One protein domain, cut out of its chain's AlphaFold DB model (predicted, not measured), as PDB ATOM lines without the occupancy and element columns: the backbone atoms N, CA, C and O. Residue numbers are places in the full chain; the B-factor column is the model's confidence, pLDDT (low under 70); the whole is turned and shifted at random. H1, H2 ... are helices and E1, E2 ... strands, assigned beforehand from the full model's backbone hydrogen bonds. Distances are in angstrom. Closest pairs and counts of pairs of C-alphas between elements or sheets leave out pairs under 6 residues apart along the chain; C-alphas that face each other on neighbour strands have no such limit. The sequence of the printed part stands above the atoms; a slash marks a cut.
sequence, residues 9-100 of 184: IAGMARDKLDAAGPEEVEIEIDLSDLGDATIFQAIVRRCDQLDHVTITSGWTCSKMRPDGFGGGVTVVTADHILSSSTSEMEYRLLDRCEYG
ATOM      1  N   ILE A   9     160.007 178.432 105.912       71.62
ATOM      2  CA  ILE A   9     158.886 178.909 105.077       71.62
ATOM      3  C   ILE A   9     159.067 180.384 104.712       71.62
ATOM      4  O   ILE A   9     158.813 180.795 103.586       71.62
ATOM      5  N   ALA A  10     159.554 181.190 105.659       74.44
ATOM      6  CA  ALA A  10     159.896 182.581 105.386       74.44
ATOM      7  C   ALA A  10     161.086 182.691 104.418       74.44
ATOM      8  O   ALA A  10     161.179 183.674 103.693       74.44
ATOM      9  N   GLY A  11     161.994 181.709 104.411       79.75
ATOM     10  CA  GLY A  11     163.016 181.554 103.374       79.75
ATOM     11  C   GLY A  11     162.387 181.259 102.015       79.75
ATOM     12  O   GLY A  11     162.562 182.046 101.098       79.75
ATOM     13  N   MET A  12     161.542 180.225 101.927       79.88
ATOM     14  CA  MET A  12     160.846 179.845 100.687       79.88
ATOM     15  C   MET A  12     160.044 181.002 100.077       79.88
ATOM     16  O   MET A  12     160.087 181.214  98.869       79.88
ATOM     17  N   ALA A  13     159.330 181.768 100.907       81.19
ATOM     18  CA  ALA A  13     158.586 182.939 100.454       81.19
ATOM     19  C   ALA A  13     159.513 184.042  99.920       81.19
ATOM     20  O   ALA A  13     159.198 184.645  98.899       81.19
ATOM     21  N   ARG A  14     160.659 184.294 100.573       84.69
ATOM     22  CA  ARG A  14     161.655 185.262 100.086       84.69
ATOM     23  C   ARG A  14     162.286 184.808  98.778       84.69
ATOM     24  O   ARG A  14     162.314 185.594  97.849       84.69
ATOM     25  N   ASP A  15     162.686 183.545  98.678       85.69
ATOM     26  CA  ASP A  15     163.291 182.999  97.459       85.69
ATOM     27  C   ASP A  15     162.319 183.082  96.270       85.69
ATOM     28  O   ASP A  15     162.710 183.435  95.159       85.69
ATOM     29  N   LYS A  16     161.028 182.805  96.506       86.00
ATOM     30  CA  LYS A  16     159.963 182.955  95.502       86.00
ATOM     31  C   LYS A  16     159.723 184.415  95.121       86.00
ATOM     32  O   LYS A  16     159.538 184.685  93.941       86.00
ATOM     33  N   LEU A  17     159.742 185.338  96.085       86.12
ATOM     34  CA  LEU A  17     159.613 186.777  95.827       86.12
ATOM     35  C   LEU A  17     160.815 187.336  95.055       86.12
ATOM     36  O   LEU A  17     160.624 188.135  94.147       86.12
ATOM     37  N   ASP A  18     162.034 186.901  95.377       88.50
ATOM     38  CA  ASP A  18     163.259 187.332  94.692       88.50
ATOM     39  C   ASP A  18     163.334 186.787  93.254       88.50
ATOM     40  O   ASP A  18     163.921 187.416  92.373       88.50
ATOM     41  N   ALA A  19     162.736 185.617  93.010       86.00
ATOM     42  CA  ALA A  19     162.622 185.018  91.683       86.00
ATOM     43  C   ALA A  19     161.438 185.558  90.858       86.00
ATOM     44  O   ALA A  19     161.390 185.298  89.653       86.00
ATOM     45  N   ALA A  20     160.500 186.277  91.483       86.94
ATOM     46  CA  ALA A  20     159.291 186.760  90.830       86.94
ATOM     47  C   ALA A  20     159.577 187.941  89.891       86.94
ATOM     48  O   ALA A  20     160.388 188.829  90.176       86.94
ATOM     49  N   GLY A  21     158.891 187.965  88.749       83.62
ATOM     50  CA  GLY A  21     158.975 189.080  87.805       83.62
ATOM     51  C   GLY A  21     158.280 190.346  88.335       83.62
ATOM     52  O   GLY A  21     157.352 190.254  89.130       83.62
ATOM     53  N   PRO A  22     158.640 191.552  87.855       79.81
ATOM     54  CA  PRO A  22     158.047 192.813  88.328       79.81
ATOM     55  C   PRO A  22     156.538 192.963  88.047       79.81
ATOM     56  O   PRO A  22     155.902 193.849  88.607       79.81
ATOM     57  N   GLU A  23     155.975 192.121  87.179       87.25
ATOM     58  CA  GLU A  23     154.551 192.091  86.804       87.25
ATOM     59  C   GLU A  23     153.800 190.917  87.470       87.25
ATOM     60  O   GLU A  23     152.603 190.731  87.252       87.25
ATOM     61  N   GLU A  24     154.493 190.084  88.250       83.06
ATOM     62  CA  GLU A  24     153.937 188.868  88.837       83.06
ATOM     63  C   GLU A  24     153.218 189.204  90.153       83.06
ATOM     64  O   GLU A  24     153.825 189.612  91.140       83.06
ATOM     65  N   VAL A  25     151.887 189.087  90.142       81.31
ATOM     66  CA  VAL A  25     151.010 189.465  91.268       81.31
ATOM     67  C   VAL A  25     150.653 188.294  92.185       81.31
ATOM     68  O   VAL A  25     150.097 188.501  93.262       81.31
ATOM     69  N   GLU A  26     150.987 187.071  91.776       78.75
ATOM     70  CA  GLU A  26     150.730 185.833  92.508       78.75
ATOM     71  C   GLU A  26     151.998 184.977  92.521       78.75
ATOM     72  O   GLU A  26     152.647 184.814  91.493       78.75
ATOM     73  N   ILE A  27     152.340 184.405  93.677       79.44
ATOM     74  CA  ILE A  27     153.432 183.437  93.809       79.44
ATOM     75  C   ILE A  27     152.881 182.128  94.368       79.44
ATOM     76  O   ILE A  27     152.202 182.104  95.393       79.44
ATOM     77  N   GLU A  28     153.185 181.022  93.697       80.62
ATOM     78  CA  GLU A  28     152.792 179.694  94.162       80.62
ATOM     79  C   GLU A  28     153.830 179.162  95.156       80.62
ATOM     80  O   GLU A  28     155.017 179.022  94.826       80.62
ATOM     81  N   ILE A  29     153.380 178.847  96.369       76.00
ATOM     82  CA  ILE A  29     154.189 178.208  97.405       76.00
ATOM     83  C   ILE A  29     153.569 176.845  97.696       76.00
ATOM     84  O   ILE A  29     152.442 176.763  98.177       76.00
ATOM     85  N   ASP A  30     154.319 175.783  97.412       74.75
ATOM     86  CA  ASP A  30     153.912 174.426  97.757       74.75
ATOM     87  C   ASP A  30     154.077 174.205  99.268       74.75
ATOM     88  O   ASP A  30     155.188 174.248  99.804       74.75
ATOM     89  N   LEU A  31     152.950 174.011  99.955       71.38
ATOM     90  CA  LEU A  31     152.872 173.748 101.395       71.38
ATOM     91  C   LEU A  31     152.382 172.324 101.700       71.38
ATOM     92  O   LEU A  31     152.087 172.029 102.861       71.38
ATOM     93  N   SER A  32     152.284 171.455 100.687       65.31
ATOM     94  CA  SER A  32     151.584 170.162 100.755       65.31
ATOM     95  C   SER A  32     152.087 169.241 101.876       65.31
ATOM     96  O   SER A  32     151.299 168.498 102.453       65.31
ATOM     97  N   ASP A  33     153.366 169.354 102.252       62.38
ATOM     98  CA  ASP A  33     154.001 168.562 103.318       62.38
ATOM     99  C   ASP A  33     154.296 169.364 104.601       62.38
ATOM    100  O   ASP A  33     154.885 168.847 105.554       62.38
ATOM    101  N   LEU A  34     153.911 170.644 104.642       62.06
ATOM    102  CA  LEU A  34     154.331 171.593 105.682       62.06
ATOM    103  C   LEU A  34     153.277 171.821 106.769       62.06
ATOM    104  O   LEU A  34     153.545 172.528 107.742       62.06
ATOM    105  N   GLY A  35     152.092 171.225 106.619       73.69
ATOM    106  CA  GLY A  35     150.975 171.425 107.536       73.69
ATOM    107  C   GLY A  35     150.509 172.879 107.513       73.69
ATOM    108  O   GLY A  35     150.644 173.588 108.511       73.69
ATOM    109  N   ASP A  36     149.975 173.306 106.371       79.88
ATOM    110  CA  ASP A  36     149.342 174.608 106.122       79.88
ATOM    111  C   ASP A  36     148.552 175.167 107.325       79.88
ATOM    112  O   ASP A  36     148.758 176.316 107.724       79.88
ATOM    113  N   ALA A  37     147.739 174.346 107.991       85.19
ATOM    114  CA  ALA A  37     146.983 174.728 109.182       85.19
ATOM    115  C   ALA A  37     147.864 175.238 110.343       85.19
ATOM    116  O   ALA A  37     147.498 176.185 111.037       85.19
ATOM    117  N   THR A  38     149.054 174.665 110.532       85.88
ATOM    118  CA  THR A  38     150.014 175.084 111.570       85.88
ATOM    119  C   THR A  38     150.641 176.436 111.233       85.88
ATOM    120  O   THR A  38     150.871 177.266 112.118       85.88
ATOM    121  N   ILE A  39     150.880 176.689 109.945       85.12
ATOM    122  CA  ILE A  39     151.385 177.973 109.448       85.12
ATOM    123  C   ILE A  39     150.340 179.059 109.699       85.12
ATOM    124  O   ILE A  39     150.655 180.097 110.287       85.12
ATOM    125  N   PHE A  40     149.087 178.802 109.321       89.56
ATOM    126  CA  PHE A  40     147.991 179.730 109.581       89.56
ATOM    127  C   PHE A  40     147.784 179.963 111.076       89.56
ATOM    128  O   PHE A  40     147.597 181.110 111.477       89.56
ATOM    129  N   GLN A  41     147.931 178.942 111.924       91.94
ATOM    130  CA  GLN A  41     147.823 179.122 113.372       91.94
ATOM    131  C   GLN A  41     148.894 180.075 113.912       91.94
ATOM    132  O   GLN A  41     148.596 180.943 114.734       91.94
ATOM    133  N   ALA A  42     150.137 179.968 113.431       89.19
ATOM    134  CA  ALA A  42     151.201 180.894 113.814       89.19
ATOM    135  C   ALA A  42     150.905 182.341 113.375       89.19
ATOM    136  O   ALA A  42     151.307 183.277 114.066       89.19
ATOM    137  N   ILE A  43     150.199 182.533 112.256       89.12
ATOM    138  CA  ILE A  43     149.742 183.849 111.788       89.12
ATOM    139  C   ILE A  43     148.614 184.385 112.673       89.12
ATOM    140  O   ILE A  43     148.709 185.523 113.128       89.12
ATOM    141  N   VAL A  44     147.593 183.572 112.951       91.94
ATOM    142  CA  VAL A  44     146.461 183.943 113.815       91.94
ATOM    143  C   VAL A  44     146.962 184.342 115.210       91.94
ATOM    144  O   VAL A  44     146.596 185.394 115.715       91.94
ATOM    145  N   ARG A  45     147.912 183.599 115.797       92.50
ATOM    146  CA  ARG A  45     148.497 183.914 117.121       92.50
ATOM    147  C   ARG A  45     149.182 185.280 117.228       92.50
ATOM    148  O   ARG A  45     149.319 185.795 118.334       92.50
ATOM    149  N   ARG A  46     149.684 185.832 116.120       93.25
ATOM    150  CA  ARG A  46     150.448 187.097 116.099       93.25
ATOM    151  C   ARG A  46     149.675 188.270 115.498       93.25
ATOM    152  O   ARG A  46     150.236 189.357 115.409       93.25
ATOM    153  N   CYS A  47     148.449 188.038 115.035       89.56
ATOM    154  CA  CYS A  47     147.615 189.032 114.375       89.56
ATOM    155  C   CYS A  47     146.373 189.283 115.230       89.56
ATOM    156  O   CYS A  47     145.478 188.449 115.286       89.56
ATOM    157  N   ASP A  48     146.312 190.442 115.872       89.69
ATOM    158  CA  ASP A  48     145.185 190.869 116.708       89.69
ATOM    159  C   ASP A  48     143.910 191.194 115.908       89.69
ATOM    160  O   ASP A  48     142.835 191.322 116.485       89.69
ATOM    161  N   GLN A  49     144.017 191.308 114.582       91.75
ATOM    162  CA  GLN A  49     142.900 191.590 113.676       91.75
ATOM    163  C   GLN A  49     142.272 190.334 113.054       91.75
ATOM    164  O   GLN A  49     141.312 190.456 112.292       91.75
ATOM    165  N   LEU A  50     142.823 189.142 113.305       86.62
ATOM    166  CA  LEU A  50     142.388 187.897 112.670       86.62
ATOM    167  C   LEU A  50     141.989 186.861 113.726       86.62
ATOM    168  O   LEU A  50     142.853 186.267 114.359       86.62
ATOM    169  N   ASP A  51     140.688 186.596 113.864       91.94
ATOM    170  CA  ASP A  51     140.177 185.646 114.866       91.94
ATOM    171  C   ASP A  51     140.448 184.177 114.494       91.94
ATOM    172  O   ASP A  51     140.751 183.341 115.351       91.94
ATOM    173  N   HIS A  52     140.297 183.835 113.208       94.00
ATOM    174  CA  HIS A  52     140.456 182.473 112.702       94.00
ATOM    175  C   HIS A  52     140.722 182.434 111.190       94.00
ATOM    176  O   HIS A  52     140.470 183.397 110.465       94.00
ATOM    177  N   VAL A  53     141.187 181.279 110.710       92.06
ATOM    178  CA  VAL A  53     141.281 180.920 109.287       92.06
ATOM    179  C   VAL A  53     140.470 179.651 109.047       92.06
ATOM    180  O   VAL A  53     140.540 178.708 109.833       92.06
ATOM    181  N   THR A  54     139.719 179.617 107.946       93.44
ATOM    182  CA  THR A  54     139.011 178.416 107.488       93.44
ATOM    183  C   THR A  54     139.635 177.924 106.192       93.44
ATOM    184  O   THR A  54     139.699 178.665 105.213       93.44
ATOM    185  N   ILE A  55     140.075 176.669 106.183       89.81
ATOM    186  CA  ILE A  55     140.602 175.979 105.007       89.81
ATOM    187  C   ILE A  55     139.518 175.022 104.526       89.81
ATOM    188  O   ILE A  55     139.101 174.128 105.264       89.81
ATOM    189  N   THR A  56     139.046 175.211 103.297       89.00
ATOM    190  CA  THR A  56     138.081 174.310 102.660       89.00
ATOM    191  C   THR A  56     138.785 173.542 101.561       89.00
ATOM    192  O   THR A  56     139.296 174.135 100.614       89.00
ATOM    193  N   SER A  57     138.802 172.220 101.678       85.81
ATOM    194  CA  SER A  57     139.324 171.338 100.644       85.81
ATOM    195  C   SER A  57     138.172 170.689  99.887       85.81
ATOM    196  O   SER A  57     137.165 170.290 100.470       85.81
ATOM    197  N   GLY A  58     138.321 170.593  98.570       83.31
ATOM    198  CA  GLY A  58     137.442 169.814  97.708       83.31
ATOM    199  C   GLY A  58     138.273 168.785  96.962       83.31
ATOM    200  O   GLY A  58     139.222 169.143  96.266       83.31
ATOM    201  N   TRP A  59     137.927 167.510  97.093       78.81
ATOM    202  CA  TRP A  59     138.570 166.453  96.324       78.81
ATOM    203  C   TRP A  59     137.809 166.268  95.018       78.81
ATOM    204  O   TRP A  59     136.730 165.676  94.967       78.81
ATOM    205  N   THR A  60     138.370 166.795  93.933       65.75
ATOM    206  CA  THR A  60     137.820 166.576  92.596       65.75
ATOM    207  C   THR A  60     138.242 165.196  92.112       65.75
ATOM    208  O   THR A  60     139.373 164.991  91.667       65.75
ATOM    209  N   CYS A  61     137.343 164.224  92.190       63.62
ATOM    210  CA  CYS A  61     137.577 162.934  91.562       63.62
ATOM    211  C   CYS A  61     137.321 163.023  90.049       63.62
ATOM    212  O   CYS A  61     136.297 163.518  89.588       63.62
ATOM    213  N   SER A  62     138.248 162.489  89.250       63.97
ATOM    214  CA  SER A  62     138.088 162.368  87.792       63.97
ATOM    215  C   SER A  62     137.035 161.320  87.385       63.97
ATOM    216  O   SER A  62     136.607 161.289  86.232       63.97
ATOM    217  N   LYS A  63     136.605 160.466  88.329       58.69
ATOM    218  CA  LYS A  63     135.491 159.503  88.233       58.69
ATOM    219  C   LYS A  63     134.843 159.307  89.605       58.69
ATOM    220  O   LYS A  63     135.573 159.160  90.579       58.69
ATOM    221  N   MET A  64     133.509 159.205  89.664       56.41
ATOM    222  CA  MET A  64     132.795 158.848  90.900       56.41
ATOM    223  C   MET A  64     133.313 157.517  91.448       56.41
ATOM    224  O   MET A  64     133.258 156.492  90.762       56.41
ATOM    225  N   ARG A  65     133.803 157.538  92.685       62.47
ATOM    226  CA  ARG A  65     134.109 156.340  93.464       62.47
ATOM    227  C   ARG A  65     133.382 156.417  94.806       62.47
ATOM    228  O   ARG A  65     133.251 157.528  95.317       62.47
ATOM    229  N   PRO A  66     132.956 155.277  95.379       60.94
ATOM    230  CA  PRO A  66     132.322 155.238  96.700       60.94
ATOM    231  C   PRO A  66     133.166 155.874  97.817       60.94
ATOM    232  O   PRO A  66     132.613 156.372  98.785       60.94
ATOM    233  N   ASP A  67     134.490 155.875  97.664       60.38
ATOM    234  CA  ASP A  67     135.495 156.405  98.593       60.38
ATOM    235  C   ASP A  67     136.210 157.667  98.071       60.38
ATOM    236  O   ASP A  67     137.148 158.156  98.692       60.38
ATOM    237  N   GLY A  68     135.822 158.173  96.896       55.53
ATOM    238  CA  GLY A  68     136.597 159.185  96.169       55.53
ATOM    239  C   GLY A  68     135.965 160.568  96.110       55.53
ATOM    240  O   GLY A  68     136.557 161.458  95.505       55.53
ATOM    241  N   PHE A  69     134.770 160.751  96.671       62.81
ATOM    242  CA  PHE A  69     134.046 162.019  96.646       62.81
ATOM    243  C   PHE A  69     134.050 162.665  98.029       62.81
ATOM    244  O   PHE A  69     133.741 162.005  99.018       62.81
ATOM    245  N   GLY A  70     134.359 163.959  98.090       77.31
ATOM    246  CA  GLY A  70     134.212 164.709  99.327       77.31
ATOM    247  C   GLY A  70     135.087 165.944  99.413       77.31
ATOM    248  O   GLY A  70     135.631 166.444  98.428       77.31
ATOM    249  N   GLY A  71     135.229 166.406 100.639       87.38
ATOM    250  CA  GLY A  71     136.123 167.478 101.008       87.38
ATOM    251  C   GLY A  71     136.326 167.493 102.509       87.38
ATOM    252  O   GLY A  71     135.933 166.574 103.236       87.38
ATOM    253  N   GLY A  72     136.901 168.574 102.990       89.94
ATOM    254  CA  GLY A  72     137.033 168.809 104.408       89.94
ATOM    255  C   GLY A  72     136.988 170.284 104.717       89.94
ATOM    256  O   GLY A  72     137.205 171.146 103.860       89.94
ATOM    257  N   VAL A  73     136.711 170.561 105.977       91.88
ATOM    258  CA  VAL A  73     136.927 171.873 106.557       91.88
ATOM    259  C   VAL A  73     137.936 171.730 107.682       91.88
ATOM    260  O   VAL A  73     137.816 170.831 108.515       91.88
ATOM    261  N   THR A  74     138.916 172.624 107.702       92.81
ATOM    262  CA  THR A  74     139.828 172.804 108.828       92.81
ATOM    263  C   THR A  74     139.675 174.230 109.330       92.81
ATOM    264  O   THR A  74     139.881 175.182 108.579       92.81
ATOM    265  N   VAL A  75     139.294 174.383 110.595       94.88
ATOM    266  CA  VAL A  75     139.198 175.671 111.284       94.88
ATOM    267  C   VAL A  75     140.426 175.837 112.168       94.88
ATOM    268  O   VAL A  75     140.750 174.969 112.980       94.88
ATOM    269  N   VAL A  76     141.098 176.969 112.002       94.38
ATOM    270  CA  VAL A  76     142.333 177.317 112.694       94.38
ATOM    271  C   VAL A  76     142.102 178.580 113.511       94.38
ATOM    272  O   VAL A  76     141.902 179.654 112.949       94.38
ATOM    273  N   THR A  77     142.151 178.461 114.832       95.06
ATOM    274  CA  THR A  77     142.152 179.589 115.775       95.06
ATOM    275  C   THR A  77     143.536 179.738 116.404       95.06
ATOM    276  O   THR A  77     144.423 178.908 116.176       95.06
ATOM    277  N   ALA A  78     143.736 180.770 117.230       92.12
ATOM    278  CA  ALA A  78     144.988 180.952 117.969       92.12
ATOM    279  C   ALA A  78     145.358 179.712 118.807       92.12
ATOM    280  O   ALA A  78     146.533 179.352 118.903       92.12
ATOM    281  N   ASP A  79     144.358 179.016 119.348       92.75
ATOM    282  CA  ASP A  79     144.565 177.922 120.297       92.75
ATOM    283  C   ASP A  79     144.324 176.535 119.692       92.75
ATOM    284  O   ASP A  79     144.920 175.559 120.143       92.75
ATOM    285  N   HIS A  80     143.492 176.428 118.651       92.69
ATOM    286  CA  HIS A  80     143.011 175.141 118.150       92.69
ATOM    287  C   HIS A  80     143.172 175.006 116.635       92.69
ATOM    288  O   HIS A  80     143.026 175.968 115.884       92.69
ATOM    289  N   ILE A  81     143.425 173.775 116.193       92.25
ATOM    290  CA  ILE A  81     143.275 173.341 114.804       92.25
ATOM    291  C   ILE A  81     142.308 172.169 114.843       92.25
ATOM    292  O   ILE A  81     142.626 171.128 115.417       92.25
ATOM    293  N   LEU A  82     141.120 172.355 114.278       92.88
ATOM    294  CA  LEU A  82     140.077 171.336 114.243       92.88
ATOM    295  C   LEU A  82     139.700 171.066 112.797       92.88
ATOM    296  O   LEU A  82     139.486 172.002 112.029       92.88
ATOM    297  N   SER A  83     139.587 169.797 112.436       90.56
ATOM    298  CA  SER A  83     139.219 169.375 111.092       90.56
ATOM    299  C   SER A  83     138.033 168.420 111.118       90.56
ATOM    300  O   SER A  83     137.801 167.701 112.090       90.56
ATOM    301  N   SER A  84     137.250 168.453 110.046       90.88
ATOM    302  CA  SER A  84     136.193 167.486 109.784       90.88
ATOM    303  C   SER A  84     136.101 167.254 108.284       90.88
ATOM    304  O   SER A  84     135.925 168.195 107.504       90.88
ATOM    305  N   SER A  85     136.193 165.996 107.881       89.44
ATOM    306  CA  SER A  85     135.888 165.553 106.523       89.44
ATOM    307  C   SER A  85     134.378 165.502 106.291       89.44
ATOM    308  O   SER A  85     133.586 165.385 107.232       89.44
ATOM    309  N   THR A  86     133.966 165.539 105.026       87.56
ATOM    310  CA  THR A  86     132.566 165.318 104.643       87.56
ATOM    311  C   THR A  86     132.067 163.935 105.060       87.56
ATOM    312  O   THR A  86     130.905 163.809 105.425       87.56
ATOM    313  N   SER A  87     132.936 162.921 105.076       86.00
ATOM    314  CA  SER A  87     132.591 161.567 105.530       86.00
ATOM    315  C   SER A  87     132.338 161.510 107.036       86.00
ATOM    316  O   SER A  87     131.363 160.911 107.474       86.00
ATOM    317  N   GLU A  88     133.151 162.189 107.850       84.44
ATOM    318  CA  GLU A  88     132.882 162.296 109.292       84.44
ATOM    319  C   GLU A  88     131.570 163.034 109.576       84.44
ATOM    320  O   GLU A  88     130.834 162.658 110.487       84.44
ATOM    321  N   MET A  89     131.253 164.068 108.791       87.06
ATOM    322  CA  MET A  89     129.963 164.754 108.892       87.06
ATOM    323  C   MET A  89     128.808 163.825 108.511       87.06
ATOM    324  O   MET A  89     127.811 163.783 109.228       87.06
ATOM    325  N   GLU A  90     128.950 163.063 107.426       86.75
ATOM    326  CA  GLU A  90     127.972 162.059 106.998       86.75
ATOM    327  C   GLU A  90     127.716 161.024 108.099       86.75
ATOM    328  O   GLU A  90     126.560 160.804 108.454       86.75
ATOM    329  N   TYR A  91     128.763 160.457 108.708       83.75
ATOM    330  CA  TYR A  91     128.606 159.497 109.805       83.75
ATOM    331  C   TYR A  91     127.857 160.095 110.998       83.75
ATOM    332  O   TYR A  91     126.940 159.462 111.515       83.75
ATOM    333  N   ARG A  92     128.157 161.342 111.387       82.50
ATOM    334  CA  ARG A  92     127.403 162.028 112.455       82.50
ATOM    335  C   ARG A  92     125.935 162.246 112.088       82.50
ATOM    336  O   ARG A  92     125.075 162.213 112.965       82.50
ATOM    337  N   LEU A  93     125.630 162.508 110.817       87.00
ATOM    338  CA  LEU A  93     124.249 162.669 110.352       87.00
ATOM    339  C   LEU A  93     123.499 161.335 110.349       87.00
ATOM    340  O   LEU A  93     122.351 161.291 110.788       87.00
ATOM    341  N   LEU A  94     124.144 160.258 109.899       85.00
ATOM    342  CA  LEU A  94     123.577 158.911 109.940       85.00
ATOM    343  C   LEU A  94     123.312 158.468 111.382       85.00
ATOM    344  O   LEU A  94     122.208 158.016 111.678       85.00
ATOM    345  N   ASP A  95     124.256 158.712 112.291       79.06
ATOM    346  CA  ASP A  95     124.086 158.430 113.717       79.06
ATOM    347  C   ASP A  95     122.864 159.156 114.304       79.06
ATOM    348  O   ASP A  95     122.044 158.545 114.991       79.06
ATOM    349  N   ARG A  96     122.682 160.441 113.976       81.94
ATOM    350  CA  ARG A  96     121.506 161.215 114.411       81.94
ATOM    351  C   ARG A  96     120.198 160.662 113.851       81.94
ATOM    352  O   ARG A  96     119.197 160.643 114.564       81.94
ATOM    353  N   CYS A  97     120.192 160.225 112.593       79.31
ATOM    354  CA  CYS A  97     119.013 159.637 111.958       79.31
ATOM    355  C   CYS A  97     118.625 158.290 112.585       79.31
ATOM    356  O   CYS A  97     117.437 158.027 112.767       79.31
ATOM    357  N   GLU A  98     119.605 157.440 112.900       80.25
ATOM    358  CA  GLU A  98     119.365 156.074 113.381       80.25
ATOM    359  C   GLU A  98     119.171 155.990 114.900       80.25
ATOM    360  O   GLU A  98     118.357 155.195 115.376       80.25
ATOM    361  N   TYR A  99     119.890 156.814 115.666       70.00
ATOM    362  CA  TYR A  99     119.976 156.705 117.126       70.00
ATOM    363  C   TYR A  99     119.520 157.976 117.867       70.00
ATOM    364  O   TYR A  99     119.474 157.984 119.100       70.00
ATOM    365  N   GLY A 100     119.130 159.033 117.145       71.00
ATOM    366  CA  GLY A 100     118.680 160.313 117.702       71.00
ATOM    367  C   GLY A 100     119.824 161.275 118.049       71.00
ATOM    368  O   GLY A 100     120.995 160.930 117.965       71.00
TER     369      GLY A 100
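This is residues 9 to 100 of the 184 residues of an uncharacterized protein of Sphingobium lactosutens DS20 (UniProt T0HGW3). A narrow sheet of three long-to-short strands, E1, E2 and E3, makes the middle of the model, with the short helix H2 packed over one face, running along the strands. The helix H3 follows E3 with no residue between them, turns off from that strand's direction and sticks out with residues 90 to 99, while H1 sits far off towards the other end of the longest axis, joined to H2 by a long link and touching no named helix or strand. The printed part has 92 residues with three named helices and three named strands, in the order H1, H2, E1, E2, E3, H3; the sheet's order is E1, E2, E3, antiparallel throughout, and the class is mixed, helices and strands. It is only just loose, close to extended, with a radius of gyration of the C-alphas of 17.9 A, and the outline, only just flat, spans 57 by 38 by 21 A.

E1, residues 52 to 59, E2, residues 70 to 77, and E3, residues 81 to 85, form a meander, each strand the antiparallel neighbour of the one before. E1 and E2 are a hairpin with 167 degrees between their directions; N 55 and O 74 are 2.8 A apart, within hydrogen-bond range. E2 and E3 are a hairpin too, also at 167 degrees, with N 75 and O 82 at 2.8 A, within hydrogen-bond range. E2 is the inner strand. H2, residues 36 to 44, is on the sheet at a height over the sheet of 7.8 A, over E2 and, only just, over E1, on which 3 of its 9 C-alphas fall. Its line stands at 20 degrees to that of E2 on the local plane, along the strands; their closest C-alphas, of Gln 41 and Val 76, are 5.8 A apart. H3, residues 86 to 99, only grazes the sheet with its residues 86 to 89; the closest C-alphas of E2 and H3, those of Gly 71 and Thr 86, are 5.5 A apart. H1, residues 9 to 19, is not on the sheet, and it is apart from H2 and H3. In H1, H2 and H3 every O i to N i+4 pair is within hydrogen-bond range.

E1 is 23.0 A from first to last C-alpha, beginning at C-alpha 52 (140.456, 182.473, 112.702), and E2 is 23.6 A. E3 measures 13.6 A, H1 15.2 A and H2 12.4 A. H3 is 19.7 A long and ends at C-alpha 99 (119.976, 156.705, 117.126). H1 begins at C-alpha 9 (158.886, 178.909, 105.077).

The two C-alphas farthest apart, those of Pro 22 and Tyr 99, are 59.9 A apart. The printed part has no cut. The link from H1 to H2, residues 20 to 35, is long, and its residues 20 to 25 stand free. The mean pLDDT of the printed part is 82.2; residues 32 to 34 and 60 to 69 are under 70.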